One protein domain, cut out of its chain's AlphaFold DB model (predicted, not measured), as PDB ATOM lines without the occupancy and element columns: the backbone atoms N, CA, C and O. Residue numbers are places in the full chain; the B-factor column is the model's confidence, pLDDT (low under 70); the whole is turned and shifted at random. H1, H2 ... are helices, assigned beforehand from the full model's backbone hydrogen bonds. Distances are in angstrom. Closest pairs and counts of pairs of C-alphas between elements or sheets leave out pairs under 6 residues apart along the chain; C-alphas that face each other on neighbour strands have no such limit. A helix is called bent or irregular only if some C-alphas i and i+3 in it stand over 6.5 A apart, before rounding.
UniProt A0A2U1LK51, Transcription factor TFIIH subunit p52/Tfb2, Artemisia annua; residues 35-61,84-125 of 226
ATOM      1  N   ASN A  35      72.484-120.608  -4.379       51.16
ATOM      2  CA  ASN A  35      72.543-119.181  -4.726       51.16
ATOM      3  C   ASN A  35      71.205-118.672  -5.274       51.16
ATOM      4  O   ASN A  35      70.820-117.536  -5.025       51.16
ATOM      5  N   MET A  36      70.470-119.543  -5.967       55.03
ATOM      6  CA  MET A  36      69.153-119.223  -6.514       55.03
ATOM      7  C   MET A  36      68.105-119.081  -5.404       55.03
ATOM      8  O   MET A  36      67.221-118.238  -5.492       55.03
ATOM      9  N   PHE A  37      68.237-119.858  -4.322       63.16
ATOM     10  CA  PHE A  37      67.312-119.790  -3.192       63.16
ATOM     11  C   PHE A  37      67.452-118.488  -2.394       63.16
ATOM     12  O   PHE A  37      66.445-117.935  -1.975       63.16
ATOM     13  N   GLY A  38      68.671-117.969  -2.205       66.69
ATOM     14  CA  GLY A  38      68.877-116.691  -1.510       66.69
ATOM     15  C   GLY A  38      68.198-115.527  -2.235       66.69
ATOM     16  O   GLY A  38      67.363-114.846  -1.650       66.69
ATOM     17  N   LEU A  39      68.479-115.388  -3.534       62.97
ATOM     18  CA  LEU A  39      67.901-114.333  -4.370       62.97
ATOM     19  C   LEU A  39      66.374-114.438  -4.464       62.97
ATOM     20  O   LEU A  39      65.691-113.436  -4.295       62.97
ATOM     21  N   LEU A  40      65.831-115.648  -4.651       70.75
ATOM     22  CA  LEU A  40      64.380-115.857  -4.699       70.75
ATOM     23  C   LEU A  40      63.701-115.413  -3.394       70.75
ATOM     24  O   LEU A  40      62.626-114.821  -3.428       70.75
ATOM     25  N   MET A  41      64.318-115.687  -2.242       71.44
ATOM     26  CA  MET A  41      63.727-115.344  -0.947       71.44
ATOM     27  C   MET A  41      63.821-113.850  -0.642       71.44
ATOM     28  O   MET A  41      62.866-113.311  -0.089       71.44
ATOM     29  N   ASP A  42      64.908-113.180  -1.026       69.75
ATOM     30  CA  ASP A  42      65.028-111.726  -0.868       69.75
ATOM     31  C   ASP A  42      63.991-111.003  -1.743       69.75
ATOM     32  O   ASP A  42      63.242-110.167  -1.241       69.75
ATOM     33  N   THR A  43      63.817-111.429  -3.001       70.31
ATOM     34  CA  THR A  43      62.776-110.877  -3.885       70.31
ATOM     35  C   THR A  43      61.361-111.124  -3.348       70.31
ATOM     36  O   THR A  43      60.525-110.221  -3.374       70.31
ATOM     37  N   VAL A  44      61.070-112.323  -2.826       76.56
ATOM     38  CA  VAL A  44      59.754-112.635  -2.233       76.56
ATOM     39  C   VAL A  44      59.490-111.783  -0.992       76.56
ATOM     40  O   VAL A  44      58.377-111.290  -0.819       76.56
ATOM     41  N   ILE A  45      60.497-111.582  -0.139       77.44
ATOM     42  CA  ILE A  45      60.372-110.730   1.046       77.44
ATOM     43  C   ILE A  45      60.086-109.285   0.627       77.44
ATOM     44  O   ILE A  45      59.111-108.714   1.115       77.44
ATOM     45  N   ASP A  46      60.865-108.722  -0.295       72.25
ATOM     46  CA  ASP A  46      60.695-107.335  -0.744       72.25
ATOM     47  C   ASP A  46      59.333-107.109  -1.412       72.25
ATOM     48  O   ASP A  46      58.657-106.123  -1.120       72.25
ATOM     49  N   THR A  47      58.868-108.071  -2.215       73.44
ATOM     50  CA  THR A  47      57.536-108.017  -2.843       73.44
ATOM     51  C   THR A  47      56.422-108.027  -1.792       73.44
ATOM     52  O   THR A  47      55.496-107.222  -1.861       73.44
ATOM     53  N   ILE A  48      56.522-108.889  -0.773       77.56
ATOM     54  CA  ILE A  48      55.535-108.939   0.317       77.56
ATOM     55  C   ILE A  48      55.548-107.631   1.118       77.56
ATOM     56  O   ILE A  48      54.484-107.123   1.472       77.56
ATOM     57  N   TYR A  49      56.724-107.066   1.400       76.38
ATOM     58  CA  TYR A  49      56.822-105.788   2.106       76.38
ATOM     59  C   TYR A  49      56.227-104.633   1.297       76.38
ATOM     60  O   TYR A  49      55.523-103.814   1.883       76.38
ATOM     61  N   ALA A  50      56.450-104.590  -0.020       72.19
ATOM     62  CA  ALA A  50      55.862-103.582  -0.899       72.19
ATOM     63  C   ALA A  50      54.328-103.673  -0.921       72.19
ATOM     64  O   ALA A  50      53.663-102.673  -0.663       72.19
ATOM     65  N   MET A  51      53.772-104.877  -1.104       73.81
ATOM     66  CA  MET A  51      52.318-105.101  -1.087       73.81
ATOM     67  C   MET A  51      51.683-104.696   0.247       73.81
ATOM     68  O   MET A  51      50.619-104.083   0.281       73.81
ATOM     69  N   VAL A  52      52.335-105.034   1.366       77.44
ATOM     70  CA  VAL A  52      51.849-104.641   2.692       77.44
ATOM     71  C   VAL A  52      51.933-103.127   2.862       77.44
ATOM     72  O   VAL A  52      51.003-102.541   3.394       77.44
ATOM     73  N   TYR A  53      53.010-102.482   2.418       77.44
ATOM     74  CA  TYR A  53      53.167-101.036   2.558       77.44
ATOM     75  C   TYR A  53      52.136-100.258   1.734       77.44
ATOM     76  O   TYR A  53      51.507 -99.342   2.255       77.44
ATOM     77  N   GLU A  54      51.900-100.663   0.487       76.69
ATOM     78  CA  GLU A  54      50.884-100.069  -0.383       76.69
ATOM     79  C   GLU A  54      49.477-100.201   0.219       76.69
ATOM     80  O   GLU A  54      48.751 -99.211   0.318       76.69
ATOM     81  N   ALA A  55      49.135-101.381   0.749       72.50
ATOM     82  CA  ALA A  55      47.873-101.602   1.456       72.50
ATOM     83  C   ALA A  55      47.721-100.743   2.729       72.50
ATOM     84  O   ALA A  55      46.606-100.497   3.181       72.50
ATOM     85  N   LEU A  56      48.824-100.294   3.336       71.69
ATOM     86  CA  LEU A  56      48.791 -99.398   4.496       71.69
ATOM     87  C   LEU A  56      48.687 -97.934   4.109       71.69
ATOM     88  O   LEU A  56      48.015 -97.176   4.809       71.69
ATOM     89  N   SER A  57      49.334 -97.537   3.017       73.50
ATOM     90  CA  SER A  57      49.219 -96.179   2.496       73.50
ATOM     91  C   SER A  57      47.782 -95.873   2.076       73.50
ATOM     92  O   SER A  57      47.273 -94.813   2.434       73.50
ATOM     93  N   THR A  58      47.082 -96.825   1.450       70.62
ATOM     94  CA  THR A  58      45.664 -96.664   1.075       70.62
ATOM     95  C   THR A  58      44.716 -96.593   2.278       70.62
ATOM     96  O   THR A  58      43.668 -95.960   2.205       70.62
ATOM     97  N   LEU A  59      45.078 -97.194   3.418       66.69
ATOM     98  CA  LEU A  59      44.283 -97.128   4.653       66.69
ATOM     99  C   LEU A  59      44.471 -95.824   5.444       66.69
ATOM    100  O   LEU A  59      43.633 -95.505   6.296       66.69
ATOM    101  N   ASN A  60      45.571 -95.105   5.213       69.69
ATOM    102  CA  ASN A  60      45.931 -93.909   5.974       69.69
ATOM    103  C   ASN A  60      45.525 -92.596   5.303       69.69
ATOM    104  O   ASN A  60      45.600 -91.572   5.979       69.69
ATOM    105  N   ASP A  61      45.078 -92.601   4.044       66.56
ATOM    106  CA  ASP A  61      44.557 -91.390   3.413       66.56
ATOM    107  C   ASP A  61      43.081 -91.166   3.812       66.56
ATOM    108  O   ASP A  61      42.192 -91.911   3.380       66.56
ATOM    109  N   PRO A  84      20.929 -94.997   9.183       78.19
ATOM    110  CA  PRO A  84      22.293 -94.493   9.000       78.19
ATOM    111  C   PRO A  84      23.095 -94.391  10.310       78.19
ATOM    112  O   PRO A  84      24.319 -94.478  10.293       78.19
ATOM    113  N   GLU A  85      22.421 -94.261  11.453       83.88
ATOM    114  CA  GLU A  85      23.044 -94.175  12.778       83.88
ATOM    115  C   GLU A  85      23.753 -95.477  13.199       83.88
ATOM    116  O   GLU A  85      24.813 -95.433  13.827       83.88
ATOM    117  N   GLU A  86      23.222 -96.641  12.816       79.75
ATOM    118  CA  GLU A  86      23.810 -97.938  13.179       79.75
ATOM    119  C   GLU A  86      25.092 -98.218  12.378       79.75
ATOM    120  O   GLU A  86      26.079 -98.723  12.924       79.75
ATOM    121  N   LEU A  87      25.130 -97.786  11.113       75.38
ATOM    122  CA  LEU A  87      26.301 -97.903  10.238       75.38
ATOM    123  C   LEU A  87      27.481 -97.049  10.729       75.38
ATOM    124  O   LEU A  87      28.627 -97.510  10.719       75.38
ATOM    125  N   VAL A  88      27.210 -95.839  11.230       82.19
ATOM    126  CA  VAL A  88      28.245 -94.948  11.789       82.19
ATOM    127  C   VAL A  88      28.921 -95.577  13.012       82.19
ATOM    128  O   VAL A  88      30.126 -95.410  13.204       82.19
ATOM    129  N   MET A  89      28.191 -96.365  13.806       83.06
ATOM    130  CA  MET A  89      28.739 -97.053  14.982       83.06
ATOM    131  C   MET A  89      29.433 -98.385  14.653       83.06
ATOM    132  O   MET A  89      30.259 -98.864  15.442       83.06
ATOM    133  N   ALA A  90      29.139 -98.991  13.500       79.19
ATOM    134  CA  ALA A  90      29.785-100.221  13.039       79.19
ATOM    135  C   ALA A  90      31.183 -99.970  12.438       79.19
ATOM    136  O   ALA A  90      32.097-100.780  12.635       79.19
ATOM    137  N   LEU A  91      31.383 -98.827  11.771       81.25
ATOM    138  CA  LEU A  91      32.637 -98.484  11.086       81.25
ATOM    139  C   LEU A  91      33.877 -98.472  12.015       81.25
ATOM    140  O   LEU A  91      34.891 -99.089  11.666       81.25
ATOM    141  N   PRO A  92      33.836 -97.878  13.230       85.88
ATOM    142  CA  PRO A  92      34.974 -97.896  14.148       85.88
ATOM    143  C   PRO A  92      35.320 -99.311  14.618       85.88
ATOM    144  O   PRO A  92      36.498 -99.654  14.726       85.88
ATOM    145  N   LYS A  93      34.308-100.160  14.857       80.94
ATOM    146  CA  LYS A  93      34.513-101.555  15.285       80.94
ATOM    147  C   LYS A  93      35.214-102.369  14.197       80.94
ATOM    148  O   LYS A  93      36.163-103.091  14.500       80.94
ATOM    149  N   ALA A  94      34.806-102.200  12.938       79.75
ATOM    150  CA  ALA A  94      35.460-102.845  11.800       79.75
ATOM    151  C   ALA A  94      36.923-102.390  11.646       79.75
ATOM    152  O   ALA A  94      37.813-103.227  11.475       79.75
ATOM    153  N   LYS A  95      37.200-101.086  11.803       83.81
ATOM    154  CA  LYS A  95      38.566-100.536  11.729       83.81
ATOM    155  C   LYS A  95      39.476-101.086  12.834       83.81
ATOM    156  O   LYS A  95      40.612-101.478  12.568       83.81
ATOM    157  N   VAL A  96      38.971-101.178  14.065       88.19
ATOM    158  CA  VAL A  96      39.710-101.777  15.190       88.19
ATOM    159  C   VAL A  96      40.014-103.255  14.921       88.19
ATOM    160  O   VAL A  96      41.141-103.704  15.148       88.19
ATOM    161  N   GLN A  97      39.053-104.005  14.380       86.94
ATOM    162  CA  GLN A  97      39.246-105.418  14.050       86.94
ATOM    163  C   GLN A  97      40.271-105.626  12.921       86.94
ATOM    164  O   GLN A  97      41.104-106.534  13.011       86.94
ATOM    165  N   ALA A  98      40.255-104.781  11.888       81.56
ATOM    166  CA  ALA A  98      41.234-104.818  10.800       81.56
ATOM    167  C   ALA A  98      42.663-104.588  11.322       81.56
ATOM    168  O   ALA A  98      43.564-105.384  11.043       81.56
ATOM    169  N   ASN A  99      42.847-103.582  12.182       84.44
ATOM    170  CA  ASN A  99      44.136-103.295  12.816       84.44
ATOM    171  C   ASN A  99      44.630-104.467  13.683       84.44
ATOM    172  O   ASN A  99      45.811-104.822  13.650       84.44
ATOM    173  N   ALA A 100      43.731-105.125  14.421       86.88
ATOM    174  CA  ALA A 100      44.082-106.301  15.216       86.88
ATOM    175  C   ALA A 100      44.556-107.480  14.342       86.88
ATOM    176  O   ALA A 100      45.535-108.155  14.679       86.88
ATOM    177  N   ASN A 101      43.896-107.719  13.207       85.19
ATOM    178  CA  ASN A 101      44.276-108.774  12.263       85.19
ATOM    179  C   ASN A 101      45.627-108.482  11.595       85.19
ATOM    180  O   ASN A 101      46.472-109.372  11.479       85.19
ATOM    181  N   MET A 102      45.871-107.226  11.232       84.19
ATOM    182  CA  MET A 102      47.134-106.786  10.651       84.19
ATOM    183  C   MET A 102      48.314-106.974  11.619       84.19
ATOM    184  O   MET A 102      49.358-107.508  11.237       84.19
ATOM    185  N   CYS A 103      48.137-106.641  12.901       84.31
ATOM    186  CA  CYS A 103      49.143-106.915  13.931       84.31
ATOM    187  C   CYS A 103      49.473-108.414  14.043       84.31
ATOM    188  O   CYS A 103      50.644-108.784  14.185       84.31
ATOM    189  N   LYS A 104      48.469-109.298  13.932       86.19
ATOM    190  CA  LYS A 104      48.690-110.755  13.905       86.19
ATOM    191  C   LYS A 104      49.498-111.182  12.675       86.19
ATOM    192  O   LYS A 104      50.446-111.954  12.826       86.19
ATOM    193  N   LEU A 105      49.181-110.648  11.493       84.75
ATOM    194  CA  LEU A 105      49.902-110.940  10.248       84.75
ATOM    195  C   LEU A 105      51.384-110.541  10.341       84.75
ATOM    196  O   LEU A 105      52.268-111.345  10.040       84.75
ATOM    197  N   LEU A 106      51.676-109.336  10.839       84.88
ATOM    198  CA  LEU A 106      53.052-108.858  11.013       84.88
ATOM    199  C   LEU A 106      53.857-109.741  11.977       84.88
ATOM    200  O   LEU A 106      55.042-109.999  11.751       84.88
ATOM    201  N   ASN A 107      53.224-110.240  13.039       87.00
ATOM    202  CA  ASN A 107      53.870-111.163  13.972       87.00
ATOM    203  C   ASN A 107      54.155-112.532  13.333       87.00
ATOM    204  O   ASN A 107      55.232-113.094  13.561       87.00
ATOM    205  N   LEU A 108      53.253-113.041  12.487       84.25
ATOM    206  CA  LEU A 108      53.486-114.266  11.712       84.25
ATOM    207  C   LEU A 108      54.665-114.107  10.746       84.25
ATOM    208  O   LEU A 108      55.554-114.960  10.737       84.25
ATOM    209  N   LEU A 109      54.743-112.993  10.013       82.19
ATOM    210  CA  LEU A 109      55.857-112.713   9.097       82.19
ATOM    211  C   LEU A 109      57.205-112.635   9.830       82.19
ATOM    212  O   LEU A 109      58.197-113.223   9.391       82.19
ATOM    213  N   LYS A 110      57.247-111.988  11.002       84.06
ATOM    214  CA  LYS A 110      58.450-111.956  11.857       84.06
ATOM    215  C   LYS A 110      58.859-113.357  12.331       84.06
ATOM    216  O   LYS A 110      60.051-113.680  12.336       84.06
ATOM    217  N   SER A 111      57.891-114.193  12.710       88.56
ATOM    218  CA  SER A 111      58.131-115.583  13.124       88.56
ATOM    219  C   SER A 111      58.665-116.447  11.973       88.56
ATOM    220  O   SER A 111      59.644-117.185  12.144       88.56
ATOM    221  N   LEU A 112      58.087-116.292  10.777       83.19
ATOM    222  CA  LEU A 112      58.520-116.968   9.554       83.19
ATOM    223  C   LEU A 112      59.966-116.594   9.212       83.19
ATOM    224  O   LEU A 112      60.810-117.480   9.063       83.19
ATOM    225  N   ARG A 113      60.282-115.291   9.211       83.88
ATOM    226  CA  ARG A 113      61.642-114.777   8.995       83.88
ATOM    227  C   ARG A 113      62.631-115.429   9.961       83.88
ATOM    228  O   ARG A 113      63.652-115.968   9.536       83.88
ATOM    229  N   LYS A 114      62.326-115.444  11.261       83.50
ATOM    230  CA  LYS A 114      63.203-116.050  12.281       83.50
ATOM    231  C   LYS A 114      63.418-117.551  12.049       83.50
ATOM    232  O   LYS A 114      64.536-118.038  12.227       83.50
ATOM    233  N   SER A 115      62.373-118.272  11.650       82.88
ATOM    234  CA  SER A 115      62.435-119.712  11.365       82.88
ATOM    235  C   SER A 115      63.265-120.007  10.113       82.88
ATOM    236  O   SER A 115      64.121-120.890  10.142       82.88
ATOM    237  N   MET A 116      63.112-119.203   9.060       78.38
ATOM    238  CA  MET A 116      63.944-119.289   7.860       78.38
ATOM    239  C   MET A 116      65.421-119.028   8.158       78.38
ATOM    240  O   MET A 116      66.273-119.810   7.743       78.38
ATOM    241  N   PHE A 117      65.743-117.985   8.930       79.88
ATOM    242  CA  PHE A 117      67.131-117.705   9.315       79.88
ATOM    243  C   PHE A 117      67.761-118.863  10.096       79.88
ATOM    244  O   PHE A 117      68.939-119.166   9.900       79.88
ATOM    245  N   LYS A 118      66.991-119.543  10.956       84.25
ATOM    246  CA  LYS A 118      67.461-120.759  11.635       84.25
ATOM    247  C   LYS A 118      67.755-121.887  10.644       84.25
ATOM    248  O   LYS A 118      68.812-122.498  10.766       84.25
ATOM    249  N   LEU A 119      66.869-122.124   9.675       79.19
ATOM    250  CA  LEU A 119      67.030-123.172   8.660       79.19
ATOM    251  C   LEU A 119      68.258-122.922   7.771       79.19
ATOM    252  O   LEU A 119      69.079-123.814   7.558       79.19
ATOM    253  N   ILE A 120      68.430-121.681   7.312       78.25
ATOM    254  CA  ILE A 120      69.615-121.240   6.570       78.25
ATOM    255  C   ILE A 120      70.863-121.523   7.412       78.25
ATOM    256  O   ILE A 120      71.765-122.242   6.984       78.25
ATOM    257  N   ARG A 121      70.890-121.051   8.664       76.31
ATOM    258  CA  ARG A 121      72.038-121.243   9.557       76.31
ATOM    259  C   ARG A 121      72.349-122.719   9.815       76.31
ATOM    260  O   ARG A 121      73.526-123.061   9.880       76.31
ATOM    261  N   SER A 122      71.343-123.587   9.946       80.62
ATOM    262  CA  SER A 122      71.571-125.027  10.127       80.62
ATOM    263  C   SER A 122      72.168-125.682   8.886       80.62
ATOM    264  O   SER A 122      73.067-126.506   9.024       80.62
ATOM    265  N   HIS A 123      71.743-125.277   7.685       70.62
ATOM    266  CA  HIS A 123      72.323-125.788   6.441       70.62
ATOM    267  C   HIS A 123      73.781-125.355   6.256       70.62
ATOM    268  O   HIS A 123      74.610-126.169   5.854       70.62
ATOM    269  N   TYR A 124      74.123-124.113   6.605       66.94
ATOM    270  CA  TYR A 124      75.493-123.615   6.448       66.94
ATOM    271  C   TYR A 124      76.452-124.064   7.561       66.94
ATOM    272  O   TYR A 124      77.646-124.201   7.310       66.94
ATOM    273  N   LYS A 125      75.963-124.354   8.777       72.75
ATOM    274  CA  LYS A 125      76.806-124.836   9.890       72.75
ATOM    275  C   LYS A 125      77.277-126.289   9.709       72.75
ATOM    276  O   LYS A 125      78.241-126.691  10.350       72.75
TER     277      LYS A 125
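AT A GLANCE: This is residues 35 to 61 and 84 to 125 of the 226 residues of the protein "Transcription factor TFIIH subunit p52/Tfb2" of Artemisia annua (UniProt A0A2U1LK51). Two long helices, H1 and then H2, run side by side in opposite directions with a gap between them, and residues 84 to 94 of the longer H2 stick out past the end of H1. The printed part has 69 residues, 68 of them in these two helices; it is all helix, with no named strand. The whole is an extended rod of 61 by 19 by 12 A, with a radius of gyration of the C-alphas of 17.8 A.

IN THESE COORDINATES: H1, residues 35 to 60, runs 38.2 A from C-alpha 35 at (72.543, -119.181, -4.726). H2, residues 84 to 125, runs 62.4 A to C-alpha 125 at (76.806, -124.836, 9.890). H2 is neither bent nor irregular, but only just: C-alphas 89 and 92 are 6.3 A apart.

HOW THE PARTS SIT: H1 and H2 are near each other, with 10 pairs of C-alphas within 10 A and no pair within 8 A. Residues 84 to 94 and 96 to 101, in H2, stand free. O i to N i+4 pairs are within hydrogen-bond range in 20 of 22 cases in H1 and 35 of 38 in H2.

THE WHOLE: Residues 62 to 83 are not printed, and C-alphas 61 and 84 are 23.2 A apart across this cut. Mean pLDDT of the printed part is 77.4; residues 35 to 39, 42, 59 to 61 and 124 are under 70.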